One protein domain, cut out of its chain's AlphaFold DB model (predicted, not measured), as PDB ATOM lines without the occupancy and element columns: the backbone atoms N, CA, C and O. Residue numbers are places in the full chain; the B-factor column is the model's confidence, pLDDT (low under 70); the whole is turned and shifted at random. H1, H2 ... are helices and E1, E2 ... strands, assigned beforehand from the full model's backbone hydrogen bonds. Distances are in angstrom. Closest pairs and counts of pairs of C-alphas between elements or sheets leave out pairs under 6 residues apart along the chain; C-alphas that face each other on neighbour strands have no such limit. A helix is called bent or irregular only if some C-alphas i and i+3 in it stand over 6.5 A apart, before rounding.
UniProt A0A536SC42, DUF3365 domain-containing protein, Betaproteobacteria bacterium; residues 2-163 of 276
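This is residues 2 to 163 of the 276 residues of the protein "DUF3365 domain-containing protein" of Betaproteobacteria bacterium (UniProt A0A536SC42). A strongly twisted sheet of four strands lies between two helices, H2 along its edge strand E1 on one face and H3 on the opposite face. The E2 and E3 hairpin reaches toward one end of the long axis, while H1 and its loop lie toward the other; H4 and H5 make a corner off to one side. The printed part has 162 residues, with five named helices and four named strands in the order H1 H2 E1 H3 E2 E3 H4 H5 E4. The sheet, E1 E4 E3 E2, is antiparallel and the class is mixed, helices and strands. The whole is compact, with a radius of gyration of the C-alphas of 16.5 A and spans of 51 by 37 by 32 A.

Start with H1, residues 2 to 12, close but not clearly touching H2, residues 31 to 45; their closest C-alphas, Ala 3 and Pro 31, are 6.3 A apart. H2 is on the sheet at a height of 6.7 A, over E1, residues 51 to 55, and runs along it at 7 degrees on the local plane; the closest C-alphas, Ser 43 and Ser 51, are 5.3 A apart. Beside E1 look for E4, residues 153 to 162, with N 53 and O 158 at 2.9 A. E4 also neighbours E3, residues 104 to 114, with N 109 and O 159 at 2.9 A. E3 forms a hairpin with E2, residues 95 to 101, with N 97 and O 108 at 3.0 A. H3, residues 69 to 79, is on the face opposite H2, over E3 at a height of 7.4 A; C-alphas Leu 78 and Ala 112, their closest, are 6.7 A apart. H4, residues 118 to 129, only grazes the sheet with residues 120 to 124. H5, residues 131 to 139, is not on the sheet and is close but not clearly touching H4, about perpendicular at 75 degrees, with closest C-alphas Glu 128 and Arg 134 at 6.3 A. In H2, H4 and H5 every O i to N i+4 pair is within hydrogen-bond range; H1 has 4 of 7 and H3 5 of 7.

Find C-alpha 2 at (210.250, 358.036, 270.190), where H1 begins. H2 runs 21.1 A from C-alpha 31 at (212.379, 362.762, 265.987). H3 is only just irregular, C-alphas 73 and 76 being 6.6 A apart. E3 measures 31.1 A, and E4 runs 27.0 A to C-alpha 162 at (208.280, 380.685, 284.195).

The C-alphas farthest apart, Gly 14 and Gly 103, are 51.7 A apart. The printed part has no cut. The links H1 to H2, E1 to H3, H3 to E2 and H5 to E4 are long. Mean pLDDT of the printed part is 91.0; residues 46 to 48 are under 70.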
ATOM      1  N   TYR A   2     210.788 358.001 271.560       83.88
ATOM      2  CA  TYR A   2     210.250 358.036 270.190       83.88
ATOM      3  C   TYR A   2     211.072 357.229 269.164       83.88
ATOM      4  O   TYR A   2     210.558 356.287 268.569       83.88
ATOM      5  N   ALA A   3     212.369 357.523 269.008       81.19
ATOM      6  CA  ALA A   3     213.215 356.830 268.031       81.19
ATOM      7  C   ALA A   3     213.328 355.315 268.303       81.19
ATOM      8  O   ALA A   3     213.137 354.501 267.405       81.19
ATOM      9  N   ALA A   4     213.582 354.931 269.556       76.69
ATOM     10  CA  ALA A   4     213.789 353.532 269.926       76.69
ATOM     11  C   ALA A   4     212.503 352.683 269.921       76.69
ATOM     12  O   ALA A   4     212.565 351.498 269.616       76.69
ATOM     13  N   GLN A   5     211.350 353.260 270.278       83.62
ATOM     14  CA  GLN A   5     210.099 352.510 270.465       83.62
ATOM     15  C   GLN A   5     209.159 352.603 269.259       83.62
ATOM     16  O   GLN A   5     208.470 351.638 268.942       83.62
ATOM     17  N   ILE A   6     209.126 353.753 268.579       86.56
ATOM     18  CA  ILE A   6     208.187 354.013 267.480       86.56
ATOM     19  C   ILE A   6     208.890 353.811 266.142       86.56
ATOM     20  O   ILE A   6     208.494 352.944 265.367       86.56
ATOM     21  N   VAL A   7     209.967 354.560 265.889       85.62
ATOM     22  CA  VAL A   7     210.651 354.526 264.583       85.62
ATOM     23  C   VAL A   7     211.245 353.145 264.310       85.62
ATOM     24  O   VAL A   7     211.066 352.611 263.219       85.62
ATOM     25  N   GLU A   8     211.892 352.524 265.299       85.06
ATOM     26  CA  GLU A   8     212.494 351.198 265.110       85.06
ATOM     27  C   GLU A   8     211.453 350.086 264.917       85.06
ATOM     28  O   GLU A   8     211.702 349.124 264.190       85.06
ATOM     29  N   LYS A   9     210.263 350.220 265.517       88.31
ATOM     30  CA  LYS A   9     209.143 349.318 265.230       88.31
ATOM     31  C   LYS A   9     208.692 349.482 263.778       88.31
ATOM     32  O   LYS A   9     208.707 348.500 263.049       88.31
ATOM     33  N   LEU A  10     208.369 350.707 263.358       88.88
ATOM     34  CA  LEU A  10     207.889 350.997 262.001       88.88
ATOM     35  C   LEU A  10     208.884 350.563 260.925       88.88
ATOM     36  O   LEU A  10     208.477 350.089 259.870       88.88
ATOM     37  N   ARG A  11     210.185 350.653 261.215       85.56
ATOM     38  CA  ARG A  11     211.240 350.148 260.333       85.56
ATOM     39  C   ARG A  11     211.137 348.646 260.076       85.56
ATOM     40  O   ARG A  11     211.412 348.206 258.964       85.56
ATOM     41  N   ARG A  12     210.754 347.855 261.082       87.44
ATOM     42  CA  ARG A  12     210.512 346.409 260.913       87.44
ATOM     43  C   ARG A  12     209.259 346.131 260.085       87.44
ATOM     44  O   ARG A  12     209.230 345.126 259.386       87.44
ATOM     45  N   ASP A  13     208.302 347.051 260.107       90.44
ATOM     46  CA  ASP A  13     207.045 346.971 259.359       90.44
ATOM     47  C   ASP A  13     207.165 347.545 257.924       90.44
ATOM     48  O   ASP A  13     206.167 347.657 257.219       90.44
ATOM     49  N   GLY A  14     208.375 347.913 257.474       88.62
ATOM     50  CA  GLY A  14     208.639 348.438 256.124       88.62
ATOM     51  C   GLY A  14     208.517 349.960 255.971       88.62
ATOM     52  O   GLY A  14     208.730 350.482 254.878       88.62
ATOM     53  N   PHE A  15     208.230 350.680 257.054       91.38
ATOM     54  CA  PHE A  15     208.104 352.139 257.084       91.38
ATOM     55  C   PHE A  15     209.263 352.792 257.857       91.38
ATOM     56  O   PHE A  15     210.350 352.231 257.983       91.38
ATOM     57  N   GLY A  16     209.078 354.010 258.368       87.69
ATOM     58  CA  GLY A  16     210.081 354.689 259.184       87.69
ATOM     59  C   GLY A  16     209.746 356.153 259.423       87.69
ATOM     60  O   GLY A  16     208.599 356.573 259.281       87.69
ATOM     61  N   SER A  17     210.761 356.941 259.775       88.88
ATOM     62  CA  SER A  17     210.638 358.395 259.844       88.88
ATOM     63  C   SER A  17     211.153 359.063 258.569       88.88
ATOM     64  O   SER A  17     212.128 358.604 257.972       88.88
ATOM     65  N   HIS A  18     210.507 360.149 258.142       89.00
ATOM     66  CA  HIS A  18     210.897 360.894 256.943       89.00
ATOM     67  C   HIS A  18     210.656 362.398 257.119       89.00
ATOM     68  O   HIS A  18     209.759 362.797 257.856       89.00
ATOM     69  N   ALA A  19     211.446 363.239 256.439       85.62
ATOM     70  CA  ALA A  19     211.288 364.695 256.510       85.62
ATOM     71  C   ALA A  19     209.930 365.153 255.941       85.62
ATOM     72  O   ALA A  19     209.244 365.967 256.550       85.62
ATOM     73  N   GLU A  20     209.522 364.569 254.813       89.31
ATOM     74  CA  GLU A  20     208.228 364.782 254.139       89.31
ATOM     75  C   GLU A  20     207.177 363.730 254.542       89.31
ATOM     76  O   GLU A  20     206.511 363.140 253.692       89.31
ATOM     77  N   PHE A  21     207.079 363.409 255.834       91.44
ATOM     78  CA  PHE A  21     206.165 362.367 256.319       91.44
ATOM     79  C   PHE A  21     204.692 362.636 255.963       91.44
ATOM     80  O   PHE A  21     203.950 361.691 255.724       91.44
ATOM     81  N   GLU A  22     204.282 363.905 255.860       90.50
ATOM     82  CA  GLU A  22     202.911 364.303 255.498       90.50
ATOM     83  C   GLU A  22     202.489 363.786 254.115       90.50
ATOM     84  O   GLU A  22     201.326 363.454 253.903       90.50
ATOM     85  N   ASN A  23     203.448 363.642 253.196       92.12
ATOM     86  CA  ASN A  23     203.203 363.222 251.815       92.12
ATOM     87  C   ASN A  23     203.534 361.740 251.574       92.12
ATOM     88  O   ASN A  23     203.522 361.282 250.431       92.12
ATOM     89  N   ARG A  24     203.874 360.976 252.623       90.75
ATOM     90  CA  ARG A  24     204.307 359.578 252.504       90.75
ATOM     91  C   ARG A  24     203.517 358.668 253.435       90.75
ATOM     92  O   ARG A  24     203.753 358.630 254.640       90.75
ATOM     93  N   ALA A  25     202.620 357.876 252.852       90.12
ATOM     94  CA  ALA A  25     201.786 356.936 253.594       90.12
ATOM     95  C   ALA A  25     202.625 355.983 254.467       90.12
ATOM     96  O   ALA A  25     203.595 355.383 254.003       90.12
ATOM     97  N   GLY A  26     202.242 355.862 255.741       88.44
ATOM     98  CA  GLY A  26     202.887 354.995 256.732       88.44
ATOM     99  C   GLY A  26     204.182 355.541 257.347       88.44
ATOM    100  O   GLY A  26     204.691 354.944 258.295       88.44
ATOM    101  N   TYR A  27     204.696 356.685 256.880       92.25
ATOM    102  CA  TYR A  27     205.853 357.339 257.491       92.25
ATOM    103  C   TYR A  27     205.439 358.312 258.595       92.25
ATOM    104  O   TYR A  27     204.381 358.933 258.559       92.25
ATOM    105  N   VAL A  28     206.312 358.454 259.588       92.75
ATOM    106  CA  VAL A  28     206.138 359.365 260.727       92.75
ATOM    107  C   VAL A  28     207.163 360.506 260.679       92.75
ATOM    108  O   VAL A  28     208.168 360.391 259.968       92.75
ATOM    109  N   PRO A  29     206.959 361.617 261.410       92.19
ATOM    110  CA  PRO A  29     207.939 362.700 261.452       92.19
ATOM    111  C   PRO A  29     209.315 362.240 261.941       92.19
ATOM    112  O   PRO A  29     209.459 361.284 262.709       92.19
ATOM    113  N   LEU A  30     210.360 362.969 261.549       89.00
ATOM    114  CA  LEU A  30     211.668 362.823 262.183       89.00
ATOM    115  C   LEU A  30     211.567 363.125 263.689       89.00
ATOM    116  O   LEU A  30     210.780 363.988 264.085       89.00
ATOM    117  N   PRO A  31     212.402 362.502 264.545       87.19
ATOM    118  CA  PRO A  31     212.379 362.762 265.987       87.19
ATOM    119  C   PRO A  31     212.449 364.257 266.346       87.19
ATOM    120  O   PRO A  31     211.692 364.729 267.191       87.19
ATOM    121  N   ALA A  32     213.292 365.024 265.647       84.06
ATOM    122  CA  ALA A  32     213.402 366.470 265.837       84.06
ATOM    123  C   ALA A  32     212.148 367.245 265.380       84.06
ATOM    124  O   ALA A  32     211.775 368.227 266.022       84.06
ATOM    125  N   GLN A  33     211.474 366.804 264.310       88.88
ATOM    126  CA  GLN A  33     210.209 367.399 263.858       88.88
ATOM    127  C   GLN A  33     209.086 367.113 264.856       88.88
ATOM    128  O   GLN A  33     208.354 368.027 265.222       88.88
ATOM    129  N   PHE A  34     208.995 365.880 265.361       90.19
ATOM    130  CA  PHE A  34     208.038 365.515 266.404       90.19
ATOM    131  C   PHE A  34     208.223 366.372 267.663       90.19
ATOM    132  O   PHE A  34     207.264 366.969 268.142       90.19
ATOM    133  N   LEU A  35     209.458 366.494 268.167       86.31
ATOM    134  CA  LEU A  35     209.755 367.317 269.346       86.31
ATOM    135  C   LEU A  35     209.415 368.794 269.128       86.31
ATOM    136  O   LEU A  35     208.921 369.443 270.047       86.31
ATOM    137  N   LYS A  36     209.648 369.323 267.920       85.50
ATOM    138  CA  LYS A  36     209.270 370.693 267.557       85.50
ATOM    139  C   LYS A  36     207.751 370.882 267.551       85.50
ATOM    140  O   LYS A  36     207.279 371.838 268.159       85.50
ATOM    141  N   MET A  37     207.006 369.982 266.906       87.06
ATOM    142  CA  MET A  37     205.537 370.044 266.851       87.06
ATOM    143  C   MET A  37     204.923 369.925 268.242       87.06
ATOM    144  O   MET A  37     204.081 370.741 268.606       87.06
ATOM    145  N   PHE A  38     205.404 368.968 269.042       85.75
ATOM    146  CA  PHE A  38     205.038 368.852 270.449       85.75
ATOM    147  C   PHE A  38     205.294 370.213 271.131       85.75
ATOM    148  O   PHE A  38     204.362 370.805 271.675       85.75
ATOM    149  N   GLY A  39     206.502 370.780 270.970       81.25
ATOM    150  CA  GLY A  39     206.954 372.057 271.561       81.25
ATOM    151  C   GLY A  39     205.999 373.197 271.348       81.25
ATOM    152  O   GLY A  39     205.624 373.901 272.291       81.25
ATOM    153  N   GLN A  40     205.590 373.342 270.099       83.25
ATOM    154  CA  GLN A  40     204.653 374.360 269.670       83.25
ATOM    155  C   GLN A  40     203.270 374.123 270.289       83.25
ATOM    156  O   GLN A  40     202.710 375.060 270.856       83.25
ATOM    157  N   GLN A  41     202.779 372.878 270.278       83.75
ATOM    158  CA  GLN A  41     201.474 372.525 270.839       83.75
ATOM    159  C   GLN A  41     201.382 372.869 272.327       83.75
ATOM    160  O   GLN A  41     200.520 373.641 272.736       83.75
ATOM    161  N   VAL A  42     202.312 372.379 273.147       79.12
ATOM    162  CA  VAL A  42     202.228 372.574 274.602       79.12
ATOM    163  C   VAL A  42     202.487 374.020 275.017       79.12
ATOM    164  O   VAL A  42     201.869 374.504 275.964       79.12
ATOM    165  N   SER A  43     203.361 374.730 274.299       75.06
ATOM    166  CA  SER A  43     203.551 376.161 274.553       75.06
ATOM    167  C   SER A  43     202.264 376.950 274.276       75.06
ATOM    168  O   SER A  43     201.996 377.925 274.977       75.06
ATOM    169  N   SER A  44     201.460 376.513 273.294       76.31
ATOM    170  CA  SER A  44     200.183 377.142 272.937       76.31
ATOM    171  C   SER A  44     199.021 376.774 273.870       76.31
ATOM    172  O   SER A  44     198.226 377.647 274.203       76.31
ATOM    173  N   GLU A  45     198.941 375.527 274.347       73.06
ATOM    174  CA  GLU A  45     197.820 375.040 275.170       73.06
ATOM    175  C   GLU A  45     197.936 375.424 276.652       73.06
ATOM    176  O   GLU A  45     196.932 375.684 277.308       73.06
ATOM    177  N   ASN A  46     199.154 375.497 277.199       60.75
ATOM    178  CA  ASN A  46     199.367 375.658 278.642       60.75
ATOM    179  C   ASN A  46     199.602 377.113 279.082       60.75
ATOM    180  O   ASN A  46     200.288 377.342 280.079       60.75
ATOM    181  N   ASN A  47     199.127 378.118 278.336       65.38
ATOM    182  CA  ASN A  47     199.386 379.550 278.596       65.38
ATOM    183  C   ASN A  47     200.884 379.890 278.830       65.38
ATOM    184  O   ASN A  47     201.233 380.860 279.521       65.38
ATOM    185  N   GLY A  48     201.795 379.083 278.278       69.06
ATOM    186  CA  GLY A  48     203.235 379.191 278.505       69.06
ATOM    187  C   GLY A  48     203.698 378.859 279.931       69.06
ATOM    188  O   GLY A  48     204.629 379.505 280.405       69.06
ATOM    189  N   LEU A  49     203.070 377.899 280.624       76.19
ATOM    190  CA  LEU A  49     203.558 377.338 281.900       76.19
ATOM    191  C   LEU A  49     204.948 376.703 281.779       76.19
ATOM    192  O   LEU A  49     205.728 376.709 282.726       76.19
ATOM    193  N   PHE A  50     205.252 376.141 280.613       82.25
ATOM    194  CA  PHE A  50     206.587 375.705 280.244       82.25
ATOM    195  C   PHE A  50     206.710 375.666 278.721       82.25
ATOM    196  O   PHE A  50     205.717 375.516 278.010       82.25
ATOM    197  N   SER A  51     207.933 375.798 278.222       86.06
ATOM    198  CA  SER A  51     208.265 375.635 276.807       86.06
ATOM    199  C   SER A  51     209.442 374.687 276.664       86.06
ATOM    200  O   SER A  51     210.249 374.544 277.586       86.06
ATOM    201  N   TYR A  52     209.530 374.022 275.517       88.56
ATOM    202  CA  TYR A  52     210.636 373.129 275.215       88.56
ATOM    203  C   TYR A  52     211.102 373.297 273.784       88.56
ATOM    204  O   TYR A  52     210.312 373.431 272.847       88.56
ATOM    205  N   LYS A  53     212.422 373.277 273.633       89.94
ATOM    206  CA  LYS A  53     213.105 373.521 272.375       89.94
ATOM    207  C   LYS A  53     214.253 372.523 272.216       89.94
ATOM    208  O   LYS A  53     215.141 372.483 273.066       89.94
ATOM    209  N   PRO A  54     214.278 371.722 271.137       93.19
ATOM    210  CA  PRO A  54     215.474 370.967 270.794       93.19
ATOM    211  C   PRO A  54     216.582 371.928 270.347       93.19
ATOM    212  O   PRO A  54     216.348 372.823 269.531       93.19
ATOM    213  N   VAL A  55     217.786 371.735 270.876       95.81
ATOM    214  CA  VAL A  55     218.974 372.545 270.585       95.81
ATOM    215  C   VAL A  55     220.189 371.654 270.346       95.81
ATOM    216  O   VAL A  55     220.283 370.551 270.883       95.81
ATOM    217  N   SER A  56     221.135 372.104 269.528       96.06
ATOM    218  CA  SER A  56     222.390 371.390 269.301       96.06
ATOM    219  C   SER A  56     223.492 372.325 268.809       96.06
ATOM    220  O   SER A  56     223.253 373.201 267.979       96.06
ATOM    221  N   LYS A  57     224.731 372.086 269.251       96.12
ATOM    222  CA  LYS A  57     225.930 372.663 268.619       96.12
ATOM    223  C   LYS A  57     226.115 372.176 267.178       96.12
ATOM    224  O   LYS A  57     226.708 372.871 266.361       96.12
ATOM    225  N   TRP A  58     225.567 371.008 266.847       95.69
ATOM    226  CA  TRP A  58     225.557 370.437 265.502       95.69
ATOM    227  C   TRP A  58     224.172 370.543 264.857       95.69
ATOM    228  O   TRP A  58     223.644 369.594 264.277       95.69
ATOM    229  N   ASN A  59     223.555 371.719 264.957       94.38
ATOM    230  CA  ASN A  59     222.204 371.963 264.469       94.38
ATOM    231  C   ASN A  59     222.061 371.770 262.947       94.38
ATOM    232  O   ASN A  59     222.879 372.257 262.156       94.38
ATOM    233  N   LEU A  60     220.970 371.111 262.543       88.94
ATOM    234  CA  LEU A  60     220.517 371.010 261.146       88.94
ATOM    235  C   LEU A  60     219.602 372.175 260.747       88.94
ATOM    236  O   LEU A  60     219.547 372.549 259.580       88.94
ATOM    237  N   GLU A  61     218.983 372.822 261.726       88.19
ATOM    238  CA  GLU A  61     218.121 373.991 261.568       88.19
ATOM    239  C   GLU A  61     218.765 375.193 262.292       88.19
ATOM    240  O   GLU A  61     219.084 375.066 263.480       88.19
ATOM    241  N   PRO A  62     219.005 376.347 261.631       89.06
ATOM    242  CA  PRO A  62     219.667 377.513 262.234       89.06
ATOM    243  C   PRO A  62     219.106 377.938 263.595       89.06
ATOM    244  O   PRO A  62     219.873 378.201 264.522       89.06
ATOM    245  N   SER A  63     217.781 377.917 263.755       89.25
ATOM    246  CA  SER A  63     217.113 378.318 265.002       89.25
ATOM    247  C   SER A  63     217.379 377.395 266.202       89.25
ATOM    248  O   SER A  63     217.094 377.776 267.339       89.25
ATOM    249  N   GLN A  64     217.946 376.205 265.980       92.81
ATOM    250  CA  GLN A  64     218.287 375.220 267.013       92.81
ATOM    251  C   GLN A  64     219.749 375.303 267.476       92.81
ATOM    252  O   GLN A  64     220.199 374.439 268.227       92.81
ATOM    253  N   TYR A  65     220.514 376.306 267.034       95.88
ATOM    254  CA  TYR A  65     221.866 376.519 267.549       95.88
ATOM    255  C   TYR A  65     221.862 377.027 269.005       95.88
ATOM    256  O   TYR A  65     220.814 377.336 269.578       95.88
ATOM    257  N   LEU A  66     223.047 377.130 269.611       95.88
ATOM    258  CA  LEU A  66     223.251 377.648 270.967       95.88
ATOM    259  C   LEU A  66     223.149 379.183 270.979       95.88
ATOM    260  O   LEU A  66     224.151 379.895 271.011       95.88
ATOM    261  N   THR A  67     221.923 379.695 270.877       91.06
ATOM    262  CA  THR A  67     221.659 381.113 270.581       91.06
ATOM    263  C   THR A  67     221.798 382.052 271.777       91.06
ATOM    264  O   THR A  67     222.103 383.228 271.591       91.06
ATOM    265  N   ASP A  68     221.578 381.573 273.000       93.00
ATOM    266  CA  ASP A  68     221.568 382.413 274.202       93.00
ATOM    267  C   ASP A  68     222.736 382.113 275.156       93.00
ATOM    268  O   ASP A  68     223.561 381.226 274.919       93.00
ATOM    269  N   GLU A  69     222.857 382.931 276.201       94.06
ATOM    270  CA  GLU A  69     223.917 382.816 277.205       94.06
ATOM    271  C   GLU A  69     223.805 381.524 278.027       94.06
ATOM    272  O   GLU A  69     224.815 380.853 278.237       94.06
ATOM    273  N   PHE A  70     222.589 381.135 278.432       95.31
ATOM    274  CA  PHE A  70     222.358 379.899 279.181       95.31
ATOM    275  C   PHE A  70     222.839 378.687 278.388       95.31
ATOM    276  O   PHE A  70     223.575 377.867 278.923       95.31
ATOM    277  N   LEU A  71     222.487 378.590 277.105       96.50
ATOM    278  CA  LEU A  71     222.893 377.483 276.240       96.50
ATOM    279  C   LEU A  71     224.412 377.434 276.052       96.50
ATOM    280  O   LEU A  71     224.996 376.353 276.103       96.50
ATOM    281  N   ARG A  72     225.064 378.591 275.883       96.06
ATOM    282  CA  ARG A  72     226.531 378.680 275.780       96.06
ATOM    283  C   ARG A  72     227.238 378.289 277.080       96.06
ATOM    284  O   ARG A  72     228.319 377.711 277.018       96.06
ATOM    285  N   TRP A  73     226.630 378.557 278.232       96.88
ATOM    286  CA  TRP A  73     227.138 378.155 279.545       96.88
ATOM    287  C   TRP A  73     226.854 376.678 279.881       96.88
ATOM    288  O   TRP A  73     227.704 375.990 280.449       96.88
ATOM    289  N   ALA A  74     225.673 376.169 279.529       97.81
ATOM    290  CA  ALA A  74     225.210 374.835 279.906       97.81
ATOM    291  C   ALA A  74     225.728 373.731 278.975       97.81
ATOM    292  O   ALA A  74     226.019 372.626 279.430       97.81
ATOM    293  N   TRP A  75     225.873 374.005 277.675       98.12
ATOM    294  CA  TRP A  75     226.280 372.992 276.696       98.12
ATOM    295  C   TRP A  75     227.656 372.360 276.977       98.12
ATOM    296  O   TRP A  75     227.732 371.130 276.952       98.12
ATOM    297  N   PRO A  76     228.725 373.112 277.319       97.88
ATOM    298  CA  PRO A  76     230.025 372.514 277.645       97.88
ATOM    299  C   PRO A  76     229.966 371.526 278.821       97.88
ATOM    300  O   PRO A  76     230.705 370.547 278.853       97.88
ATOM    301  N   GLN A  77     229.050 371.750 279.768       98.38
ATOM    302  CA  GLN A  77     228.829 370.863 280.914       98.38
ATOM    303  C   GLN A  77     228.108 369.564 280.526       98.38
ATOM    304  O   GLN A  77     228.231 368.563 281.229       98.38
ATOM    305  N   LEU A  78     227.366 369.551 279.413       97.94
ATOM    306  CA  LEU A  78     226.926 368.305 278.789       97.94
ATOM    307  C   LEU A  78     228.075 367.683 277.991       97.94
ATOM    308  O   LEU A  78     228.356 366.512 278.192       97.94
ATOM    309  N   GLU A  79     228.793 368.439 277.154       96.94
ATOM    310  CA  GLU A  79     229.886 367.892 276.324       96.94
ATOM    311  C   GLU A  79     230.950 367.143 277.135       96.94
ATOM    312  O   GLU A  79     231.397 366.086 276.698       96.94
ATOM    313  N   VAL A  80     231.311 367.628 278.328       97.69
ATOM    314  CA  VAL A  80     232.304 366.963 279.195       97.69
ATOM    315  C   VAL A  80     231.849 365.589 279.713       97.69
ATOM    316  O   VAL A  80     232.673 364.785 280.137       97.69
ATOM    317  N   GLN A  81     230.544 365.302 279.684       97.69
ATOM    318  CA  GLN A  81     229.990 363.999 280.061       97.69
ATOM    319  C   GLN A  81     229.999 362.996 278.896       97.69
ATOM    320  O   GLN A  81     229.808 361.798 279.125       97.69
ATOM    321  N   ASP A  82     230.198 363.467 277.657       97.00
ATOM    322  CA  ASP A  82     230.250 362.609 276.473       97.00
ATOM    323  C   ASP A  82     231.489 361.705 276.502       97.00
ATOM    324  O   ASP A  82     232.499 361.984 277.150       97.00
ATOM    325  N   ARG A  83     231.416 360.588 275.783       95.88
ATOM    326  CA  ARG A  83     232.524 359.636 275.655       95.88
ATOM    327  C   ARG A  83     232.821 359.421 274.183       95.88
ATOM    328  O   ARG A  83     231.907 359.350 273.368       95.88
ATOM    329  N   GLU A  84     234.088 359.260 273.816       92.31
ATOM    330  CA  GLU A  84     234.461 359.031 272.411       92.31
ATOM    331  C   GLU A  84     233.937 357.691 271.866       92.31
ATOM    332  O   GLU A  84     233.567 357.580 270.694       92.31
ATOM    333  N   THR A  85     233.897 356.663 272.717       94.56
ATOM    334  CA  THR A  85     233.516 355.284 272.372       94.56
ATOM    335  C   THR A  85     232.637 354.655 273.467       94.56
ATOM    336  O   THR A  85     233.041 353.716 274.150       94.56
ATOM    337  N   PRO A  86     231.414 355.168 273.690       95.19
ATOM    338  CA  PRO A  86     230.538 354.657 274.738       95.19
ATOM    339  C   PRO A  86     230.055 353.237 274.405       95.19
ATOM    340  O   PRO A  86     229.400 353.008 273.390       95.19
ATOM    341  N   ALA A  87     230.349 352.282 275.289       93.62
ATOM    342  CA  ALA A  87     229.883 350.898 275.165       93.62
ATOM    343  C   ALA A  87     228.415 350.705 275.600       93.62
ATOM    344  O   ALA A  87     227.799 349.696 275.270       93.62
ATOM    345  N   ALA A  88     227.859 351.660 276.351       94.81
ATOM    346  CA  ALA A  88     226.512 351.624 276.913       94.81
ATOM    347  C   ALA A  88     225.928 353.049 277.010       94.81
ATOM    348  O   ALA A  88     226.691 354.018 276.902       94.81
ATOM    349  N   PRO A  89     224.606 353.202 277.231       95.25
ATOM    350  CA  PRO A  89     223.997 354.502 277.489       95.25
ATOM    351  C   PRO A  89     224.702 355.265 278.619       95.25
ATOM    352  O   PRO A  89     224.982 354.705 279.677       95.25
ATOM    353  N   ILE A  90     224.970 356.550 278.390       96.00
ATOM    354  CA  ILE A  90     225.555 357.451 279.388       96.00
ATOM    355  C   ILE A  90     224.437 357.959 280.312       96.00
ATOM    356  O   ILE A  90     223.368 358.353 279.839       96.00
ATOM    357  N   ASP A  91     224.680 357.964 281.626       96.38
ATOM    358  CA  ASP A  91     223.779 358.562 282.621       96.38
ATOM    359  C   ASP A  91     223.970 360.087 282.674       96.38
ATOM    360  O   ASP A  91     224.651 360.630 283.546       96.38
ATOM    361  N   TRP A  92     223.412 360.768 281.674       97.06
ATOM    362  CA  TRP A  92     223.526 362.214 281.508       97.06
ATOM    363  C   TRP A  92     222.920 362.977 282.688       97.06
ATOM    364  O   TRP A  92     221.714 362.907 282.944       97.06
ATOM    365  N   LYS A  93     223.742 363.785 283.354       98.06
ATOM    366  CA  LYS A  93     223.301 364.740 284.365       98.06
ATOM    367  C   LYS A  93     222.793 366.012 283.688       98.06
ATOM    368  O   LYS A  93     223.518 366.597 282.877       98.06
ATOM    369  N   PRO A  94     221.555 366.438 283.989       97.81
ATOM    370  CA  PRO A  94     221.015 367.667 283.439       97.81
ATOM    371  C   PRO A  94     221.725 368.879 284.036       97.81
ATOM    372  O   PRO A  94     222.202 368.846 285.170       97.81
ATOM    373  N   VAL A  95     221.730 369.967 283.280       98.12
ATOM    374  CA  VAL A  95     222.302 371.250 283.681       98.12
ATOM    375  C   VAL A  95     221.159 372.240 283.802       98.12
ATOM    376  O   VAL A  95     220.329 372.339 282.902       98.12
ATOM    377  N   TRP A  96     221.074 372.963 284.909       97.50
ATOM    378  CA  TRP A  96     219.964 373.877 285.145       97.50
ATOM    379  C   TRP A  96     220.412 375.092 285.946       97.50
ATOM    380  O   TRP A  96     221.388 375.030 286.694       97.50
ATOM    381  N   ARG A  97     219.695 376.202 285.772       95.56
ATOM    382  CA  ARG A  97     219.837 377.408 286.594       95.56
ATOM    383  C   ARG A  97     218.526 378.183 286.622       95.56
ATOM    384  O   ARG A  97     217.675 378.013 285.748       95.56
ATOM    385  N   ILE A  98     218.369 379.030 287.630       93.12
ATOM    386  CA  ILE A  98     217.275 380.000 287.681       93.12
ATOM    387  C   ILE A  98     217.831 381.328 287.180       93.12
ATOM    388  O   ILE A  98     218.771 381.856 287.767       93.12
ATOM    389  N   ASP A  99     217.234 381.843 286.112       88.38
ATOM    390  CA  ASP A  99     217.566 383.132 285.511       88.38
ATOM    391  C   ASP A  99     216.449 384.148 285.754       88.38
ATOM    392  O   ASP A  99     215.312 383.799 286.081       88.38
ATOM    393  N   ALA A 100     216.769 385.425 285.555       85.12
ATOM    394  CA  ALA A 100     215.787 386.493 285.462       85.12
ATOM    395  C   ALA A 100     215.769 387.024 284.024       85.12
ATOM    396  O   ALA A 100     216.764 387.571 283.551       85.12
ATOM    397  N   VAL A 101     214.643 386.877 283.327       77.12
ATOM    398  CA  VAL A 101     214.452 387.426 281.977       77.12
ATOM    399  C   VAL A 101     213.307 388.427 282.035       77.12
ATOM    400  O   VAL A 101     212.194 388.078 282.417       77.12
ATOM    401  N   ASN A 102     213.587 389.686 281.687       76.38
ATOM    402  CA  ASN A 102     212.619 390.791 281.728       76.38
ATOM    403  C   ASN A 102     211.914 390.951 283.094       76.38
ATOM    404  O   ASN A 102     210.731 391.265 283.157       76.38
ATOM    405  N   GLY A 103     212.636 390.700 284.192       77.50
ATOM    406  CA  GLY A 103     212.106 390.781 285.560       77.50
ATOM    407  C   GLY A 103     211.337 389.542 286.039       77.50
ATOM    408  O   GLY A 103     211.084 389.429 287.237       77.50
ATOM    409  N   ALA A 104     211.028 388.585 285.158       82.50
ATOM    410  CA  ALA A 104     210.403 387.318 285.531       82.50
ATOM    411  C   ALA A 104     211.466 386.259 285.858       82.50
ATOM    412  O   ALA A 104     212.427 386.070 285.104       82.50
ATOM    413  N   LYS A 105     211.292 385.545 286.978       90.25
ATOM    414  CA  LYS A 105     212.145 384.403 287.328       90.25
ATOM    415  C   LYS A 105     211.766 383.205 286.468       90.25
ATOM    416  O   LYS A 105     210.614 382.774 286.476       90.25
ATOM    417  N   ILE A 106     212.741 382.634 285.777       91.50
ATOM    418  CA  ILE A 106     212.558 381.447 284.948       91.50
ATOM    419  C   ILE A 106     213.529 380.354 285.386       91.50
ATOM    420  O   ILE A 106     214.708 380.608 285.619       91.50
ATOM    421  N   LEU A 107     213.052 379.117 285.478       93.56
ATOM    422  CA  LEU A 107     213.912 377.945 285.575       93.56
ATOM    423  C   LEU A 107     214.267 377.495 284.157       93.56
ATOM    424  O   LEU A 107     213.384 377.162 283.363       93.56
ATOM    425  N   ARG A 108     215.563 377.480 283.853       94.88
ATOM    426  CA  ARG A 108     216.125 376.920 282.624       94.88
ATOM    427  C   ARG A 108     216.743 375.570 282.936       94.88
ATOM    428  O   ARG A 108     217.573 375.455 283.837       94.88
ATOM    429  N   TYR A 109     216.332 374.550 282.198       96.06
ATOM    430  CA  TYR A 109     216.749 373.170 282.397       96.06
ATOM    431  C   TYR A 109     217.151 372.557 281.057       96.06
ATOM    432  O   TYR A 109     216.355 372.506 280.126       96.06
ATOM    433  N   LEU A 110     218.385 372.073 280.964       97.56
ATOM    434  CA  LEU A 110     218.966 371.479 279.769       97.56
ATOM    435  C   LEU A 110     219.296 370.010 280.030       97.56
ATOM    436  O   LEU A 110     220.055 369.674 280.943       97.56
ATOM    437  N   ARG A 111     218.759 369.120 279.196       96.62
ATOM    438  CA  ARG A 111     219.033 367.680 279.268       96.62
ATOM    439  C   ARG A 111     219.544 367.164 277.936       96.62
ATOM    440  O   ARG A 111     218.977 367.495 276.902       96.62
ATOM    441  N   ALA A 112     220.567 366.316 277.967       97.38
ATOM    442  CA  ALA A 112     221.099 365.680 276.769       97.38
ATOM    443  C   ALA A 112     220.038 364.852 276.020       97.38
ATOM    444  O   ALA A 112     219.254 364.117 276.627       97.38
ATOM    445  N   ASP A 113     220.081 364.943 274.694       94.81
ATOM    446  CA  ASP A 113     219.388 364.073 273.750       94.81
ATOM    447  C   ASP A 113     220.450 363.265 272.982       94.81
ATOM    448  O   ASP A 113     221.031 363.753 272.003       94.81
ATOM    449  N   PRO A 114     220.822 362.072 273.482       95.38
ATOM    450  CA  PRO A 114     221.878 361.272 272.881       95.38
ATOM    451  C   PRO A 114     221.389 360.478 271.666       95.38
ATOM    452  O   PRO A 114     220.197 360.216 271.489       95.38
ATOM    453  N   ALA A 115     222.340 359.979 270.876       94.44
ATOM    454  CA  ALA A 115     222.103 359.000 269.821       94.44
ATOM    455  C   ALA A 115     221.510 357.702 270.389       94.44
ATOM    456  O   ALA A 115     222.219 356.762 270.734       94.44
ATOM    457  N   SER A 116     220.187 357.646 270.495       91.31
ATOM    458  CA  SER A 116     219.478 356.532 271.133       91.31
ATOM    459  C   SER A 116     219.263 355.321 270.221       91.31
ATOM    460  O   SER A 116     218.936 354.245 270.716       91.31
ATOM    461  N   ALA A 117     219.470 355.467 268.908       90.00
ATOM    462  CA  ALA A 117     219.343 354.391 267.926       90.00
ATOM    463  C   ALA A 117     220.407 354.497 266.819       90.00
ATOM    464  O   ALA A 117     220.940 355.574 266.543       90.00
ATOM    465  N   ARG A 118     220.689 353.378 266.135       89.56
ATOM    466  CA  ARG A 118     221.623 353.347 264.990       89.56
ATOM    467  C   ARG A 118     221.141 354.214 263.824       89.56
ATOM    468  O   ARG A 118     221.961 354.804 263.130       89.56
ATOM    469  N   SER A 119     219.827 354.330 263.641       86.75
ATOM    470  CA  SER A 119     219.213 355.222 262.651       86.75
ATOM    471  C   SER A 119     219.511 356.698 262.931       86.75
ATOM    472  O   SER A 119     219.775 357.444 261.990       86.75
ATOM    473  N   CYS A 120     219.559 357.109 264.207       89.69
ATOM    474  CA  CYS A 120     220.001 358.450 264.594       89.69
ATOM    475  C   CYS A 120     221.441 358.689 264.126       89.69
ATOM    476  O   CYS A 120     221.713 359.673 263.452       89.69
ATOM    477  N   VAL A 121     222.345 357.752 264.424       93.88
ATOM    478  CA  VAL A 121     223.758 357.857 264.035       93.88
ATOM    479  C   VAL A 121     223.915 357.951 262.517       93.88
ATOM    480  O   VAL A 121     224.555 358.872 262.025       93.88
ATOM    481  N   ALA A 122     223.300 357.028 261.772       92.50
ATOM    482  CA  ALA A 122     223.441 356.965 260.320       92.50
ATOM    483  C   ALA A 122     222.944 358.246 259.633       92.50
ATOM    484  O   ALA A 122     223.648 358.806 258.796       92.50
ATOM    485  N   CYS A 123     221.762 358.738 260.018       90.50
ATOM    486  CA  CYS A 123     221.203 359.953 259.436       90.50
ATOM    487  C   CYS A 123     222.048 361.183 259.792       90.50
ATOM    488  O   CYS A 123     222.421 361.940 258.902       90.50
ATOM    489  N   HIS A 124     222.420 361.362 261.063       93.94
ATOM    490  CA  HIS A 124     223.211 362.525 261.472       93.94
ATOM    491  C   HIS A 124     224.616 362.531 260.849       93.94
ATOM    492  O   HIS A 124     225.060 363.582 260.394       93.94
ATOM    493  N   ASN A 125     225.280 361.375 260.740       96.75
ATOM    494  CA  ASN A 125     226.569 361.264 260.050       96.75
ATOM    495  C   ASN A 125     226.448 361.614 258.557       96.75
ATOM    496  O   ASN A 125     227.317 362.300 258.021       96.75
ATOM    497  N   ALA A 126     225.367 361.181 257.895       95.06
ATOM    498  CA  ALA A 126     225.099 361.530 256.501       95.06
ATOM    499  C   ALA A 126     224.839 363.034 256.324       95.06
ATOM    500  O   ALA A 126     225.364 363.639 255.395       95.06
ATOM    501  N   GLN A 127     224.087 363.653 257.240       94.06
ATOM    502  CA  GLN A 127     223.837 365.097 257.224       94.06
ATOM    503  C   GLN A 127     225.123 365.905 257.435       94.06
ATOM    504  O   GLN A 127     225.368 366.872 256.728       94.06
ATOM    505  N   GLU A 128     225.983 365.499 258.367       96.19
ATOM    506  CA  GLU A 128     227.251 366.192 258.634       96.19
ATOM    507  C   GLU A 128     228.268 366.062 257.488       96.19
ATOM    508  O   GLU A 128     229.189 366.872 257.389       96.19
ATOM    509  N   ALA A 129     228.094 365.088 256.590       95.88
ATOM    510  CA  ALA A 129     228.893 364.973 255.373       95.88
ATOM    511  C   ALA A 129     228.502 365.999 254.291       95.88
ATOM    512  O   ALA A 129     229.314 366.274 253.403       95.88
ATOM    513  N   LEU A 130     227.296 366.578 254.360       96.00
ATOM    514  CA  LEU A 130     226.803 367.520 253.357       96.00
ATOM    515  C   LEU A 130     227.620 368.829 253.357       96.00
ATOM    516  O   LEU A 130     227.888 369.385 254.433       96.00
ATOM    517  N   PRO A 131     228.013 369.363 252.182       95.88
ATOM    518  CA  PRO A 131     228.822 370.580 252.084       95.88
ATOM    519  C   PRO A 131     228.215 371.787 252.809       95.88
ATOM    520  O   PRO A 131     228.930 372.516 253.495       95.88
ATOM    521  N   GLU A 132     226.901 371.975 252.711       94.88
ATOM    522  CA  GLU A 132     226.164 373.066 253.346       94.88
ATOM    523  C   GLU A 132     226.184 372.978 254.877       94.88
ATOM    524  O   GLU A 132     226.304 373.998 255.562       94.88
ATOM    525  N   VAL A 133     226.140 371.762 255.430       94.94
ATOM    526  CA  VAL A 133     226.231 371.543 256.876       94.94
ATOM    527  C   VAL A 133     227.653 371.825 257.345       94.94
ATOM    528  O   VAL A 133     227.837 372.572 258.306       94.94
ATOM    529  N   ARG A 134     228.672 371.331 256.630       95.25
ATOM    530  CA  ARG A 134     230.084 371.602 256.958       95.25
ATOM    531  C   ARG A 134     230.422 373.090 256.868       95.25
ATOM    532  O   ARG A 134     231.091 373.608 257.760       95.25
ATOM    533  N   ALA A 135     229.923 373.792 255.849       94.75
ATOM    534  CA  ALA A 135     230.084 375.239 255.712       94.75
ATOM    535  C   ALA A 135     229.471 375.991 256.904       94.75
ATOM    536  O   ALA A 135     230.090 376.907 257.449       94.75
ATOM    537  N   ARG A 136     228.295 375.554 257.376       94.81
ATOM    538  CA  ARG A 136     227.668 376.115 258.577       94.81
ATOM    539  C   ARG A 136     228.529 375.927 259.826       94.81
ATOM    540  O   ARG A 136     228.654 376.869 260.602       94.81
ATOM    541  N   ARG A 137     229.150 374.757 260.018       96.19
ATOM    542  CA  ARG A 137     230.055 374.521 261.162       96.19
ATOM    543  C   ARG A 137     231.193 375.532 261.194       96.19
ATOM    544  O   ARG A 137     231.432 376.136 262.235       96.19
ATOM    545  N   VAL A 138     231.817 375.780 260.040       95.06
ATOM    546  CA  VAL A 138     232.892 376.773 259.904       95.06
ATOM    547  C   VAL A 138     232.401 378.173 260.284       95.06
ATOM    548  O   VAL A 138     233.049 378.840 261.084       95.06
ATOM    549  N   GLN A 139     231.227 378.592 259.796       94.00
ATOM    550  CA  GLN A 139     230.629 379.889 260.157       94.00
ATOM    551  C   GLN A 139     230.322 380.010 261.658       94.00
ATOM    552  O   GLN A 139     230.408 381.092 262.228       94.00
ATOM    553  N   GLN A 140     229.965 378.899 262.300       94.44
ATOM    554  CA  GLN A 140     229.627 378.834 263.721       94.44
ATOM    555  C   GLN A 140     230.846 378.646 264.641       94.44
ATOM    556  O   GLN A 140     230.674 378.602 265.860       94.44
ATOM    557  N   GLY A 141     232.057 378.504 264.086       94.38
ATOM    558  CA  GLY A 141     233.264 378.189 264.857       94.38
ATOM    559  C   GLY A 141     233.261 376.776 265.456       94.38
ATOM    560  O   GLY A 141     233.933 376.520 266.454       94.38
ATOM    561  N   VAL A 142     232.487 375.853 264.881       94.56
ATOM    562  CA  VAL A 142     232.399 374.451 265.306       94.56
ATOM    563  C   VAL A 142     233.281 373.594 264.389       94.56
ATOM    564  O   VAL A 142     233.223 373.765 263.171       94.56
ATOM    565  N   PRO A 143     234.073 372.642 264.916       93.75
ATOM    566  CA  PRO A 143     234.819 371.709 264.077       93.75
ATOM    567  C   PRO A 143     233.879 370.893 263.166       93.75
ATOM    568  O   PRO A 143     232.971 370.234 263.685       93.75
ATOM    569  N   PRO A 144     234.057 370.928 261.830       94.12
ATOM    570  CA  PRO A 144     233.222 370.169 260.907       94.12
ATOM    571  C   PRO A 144     233.591 368.685 260.888       94.12
ATOM    572  O   PRO A 144     234.737 368.310 261.133       94.12
ATOM    573  N   GLY A 145     232.643 367.844 260.474       92.88
ATOM    574  CA  GLY A 145     232.907 366.436 260.169       92.88
ATOM    575  C   GLY A 145     232.840 365.506 261.379       92.88
ATOM    576  O   GLY A 145     233.415 364.418 261.339       92.88
ATOM    577  N   LYS A 146     232.138 365.902 262.448       94.56
ATOM    578  CA  LYS A 146     231.887 365.007 263.585       94.56
ATOM    579  C   LYS A 146     231.197 363.728 263.103       94.56
ATOM    580  O   LYS A 146     230.230 363.775 262.354       94.56
ATOM    581  N   GLN A 147     231.689 362.583 263.559       95.81
ATOM    582  CA  GLN A 147     231.039 361.294 263.343       95.81
ATOM    583  C   GLN A 147     230.532 360.788 264.685       95.81
ATOM    584  O   GLN A 147     231.321 360.525 265.594       95.81
ATOM    585  N   TRP A 148     229.213 360.686 264.819       96.88
ATOM    586  CA  TRP A 148     228.584 360.175 266.025       96.88
ATOM    587  C   TRP A 148     228.681 358.655 266.093       96.88
ATOM    588  O   TRP A 148     228.689 357.943 265.085       96.88
ATOM    589  N   ARG A 149     228.698 358.161 267.324       97.19
ATOM    590  CA  ARG A 149     228.452 356.772 267.699       97.19
ATOM    591  C   ARG A 149     227.186 356.696 268.542       97.19
ATOM    592  O   ARG A 149     226.687 357.705 269.043       97.19
ATOM    593  N   LEU A 150     226.652 355.486 268.687       95.62
ATOM    594  CA  LEU A 150     225.496 355.245 269.548       95.62
ATOM    595  C   LEU A 150     225.797 355.772 270.961       95.62
ATOM    596  O   LEU A 150     226.922 355.649 271.418       95.62
ATOM    597  N   HIS A 151     224.807 356.356 271.628       96.00
ATOM    598  CA  HIS A 151     224.869 356.965 272.964       96.00
ATOM    599  C   HIS A 151     225.603 358.305 273.095       96.00
ATOM    600  O   HIS A 151     225.486 358.920 274.153       96.00
ATOM    601  N   GLN A 152     226.285 358.789 272.052       97.50
ATOM    602  CA  GLN A 152     226.942 360.100 272.091       97.50
ATOM    603  C   GLN A 152     225.955 361.265 272.046       97.50
ATOM    604  O   GLN A 152     224.820 361.116 271.585       97.50
ATOM    605  N   LEU A 153     226.413 362.441 272.473       97.12
ATOM    606  CA  LEU A 153     225.626 363.671 272.455       97.12
ATOM    607  C   LEU A 153     225.294 364.099 271.015       97.12
ATOM    608  O   LEU A 153     226.183 364.470 270.243       97.12
ATOM    609  N   LEU A 154     224.006 364.079 270.652       95.31
ATOM    610  CA  LEU A 154     223.513 364.645 269.386       95.31
ATOM    611  C   LEU A 154     222.981 366.059 269.582       95.31
ATOM    612  O   LEU A 154     223.245 366.958 268.784       95.31
ATOM    613  N   GLY A 155     222.209 366.239 270.644       95.69
ATOM    614  CA  GLY A 155     221.486 367.456 270.952       95.69
ATOM    615  C   GLY A 155     221.197 367.548 272.439       95.69
ATOM    616  O   GLY A 155     221.672 366.751 273.248       95.69
ATOM    617  N   ALA A 156     220.377 368.518 272.791       96.81
ATOM    618  CA  ALA A 156     219.791 368.654 274.103       96.81
ATOM    619  C   ALA A 156     218.371 369.210 273.974       96.81
ATOM    620  O   ALA A 156     218.006 369.819 272.967       96.81
ATOM    621  N   ILE A 157     217.569 368.994 275.006       94.31
ATOM    622  CA  ILE A 157     216.244 369.582 275.151       94.31
ATOM    623  C   ILE A 157     216.374 370.700 276.180       94.31
ATOM    624  O   ILE A 157     216.691 370.435 277.341       94.31
ATOM    625  N   ASP A 158     216.158 371.933 275.731       94.56
ATOM    626  CA  ASP A 158     216.064 373.124 276.569       94.56
ATOM    627  C   ASP A 158     214.615 373.301 277.015       94.56
ATOM    628  O   ASP A 158     213.715 373.391 276.180       94.56
ATOM    629  N   VAL A 159     214.396 373.316 278.324       92.94
ATOM    630  CA  VAL A 159     213.097 373.484 278.965       92.94
ATOM    631  C   VAL A 159     213.121 374.785 279.758       92.94
ATOM    632  O   VAL A 159     213.980 374.985 280.616       92.94
ATOM    633  N   THR A 160     212.155 375.659 279.487       91.69
ATOM    634  CA  THR A 160     211.993 376.934 280.195       91.69
ATOM    635  C   THR A 160     210.672 376.945 280.943       91.69
ATOM    636  O   THR A 160     209.622 376.782 280.324       91.69
ATOM    637  N   ILE A 161     210.723 377.168 282.256       89.88
ATOM    638  CA  ILE A 161     209.559 377.190 283.151       89.88
ATOM    639  C   ILE A 161     209.491 378.570 283.825       89.88
ATOM    640  O   ILE A 161     210.350 378.869 284.659       89.88
ATOM    641  N   PRO A 162     208.508 379.426 283.488       89.00
ATOM    642  CA  PRO A 162     208.280 380.685 284.195       89.00
ATOM    643  C   PRO A 162     207.750 380.424 285.609       89.00
ATOM    644  O   PRO A 162     206.669 379.861 285.784       89.00
ATOM    645  N   LEU A 163     208.530 380.788 286.628       85.38
ATOM    646  CA  LEU A 163     208.211 380.482 288.027       85.38
ATOM    647  C   LEU A 163     207.089 381.375 288.573       85.38
ATOM    648  O   LEU A 163     206.273 380.922 289.368       85.38
TER     649      LEU A 163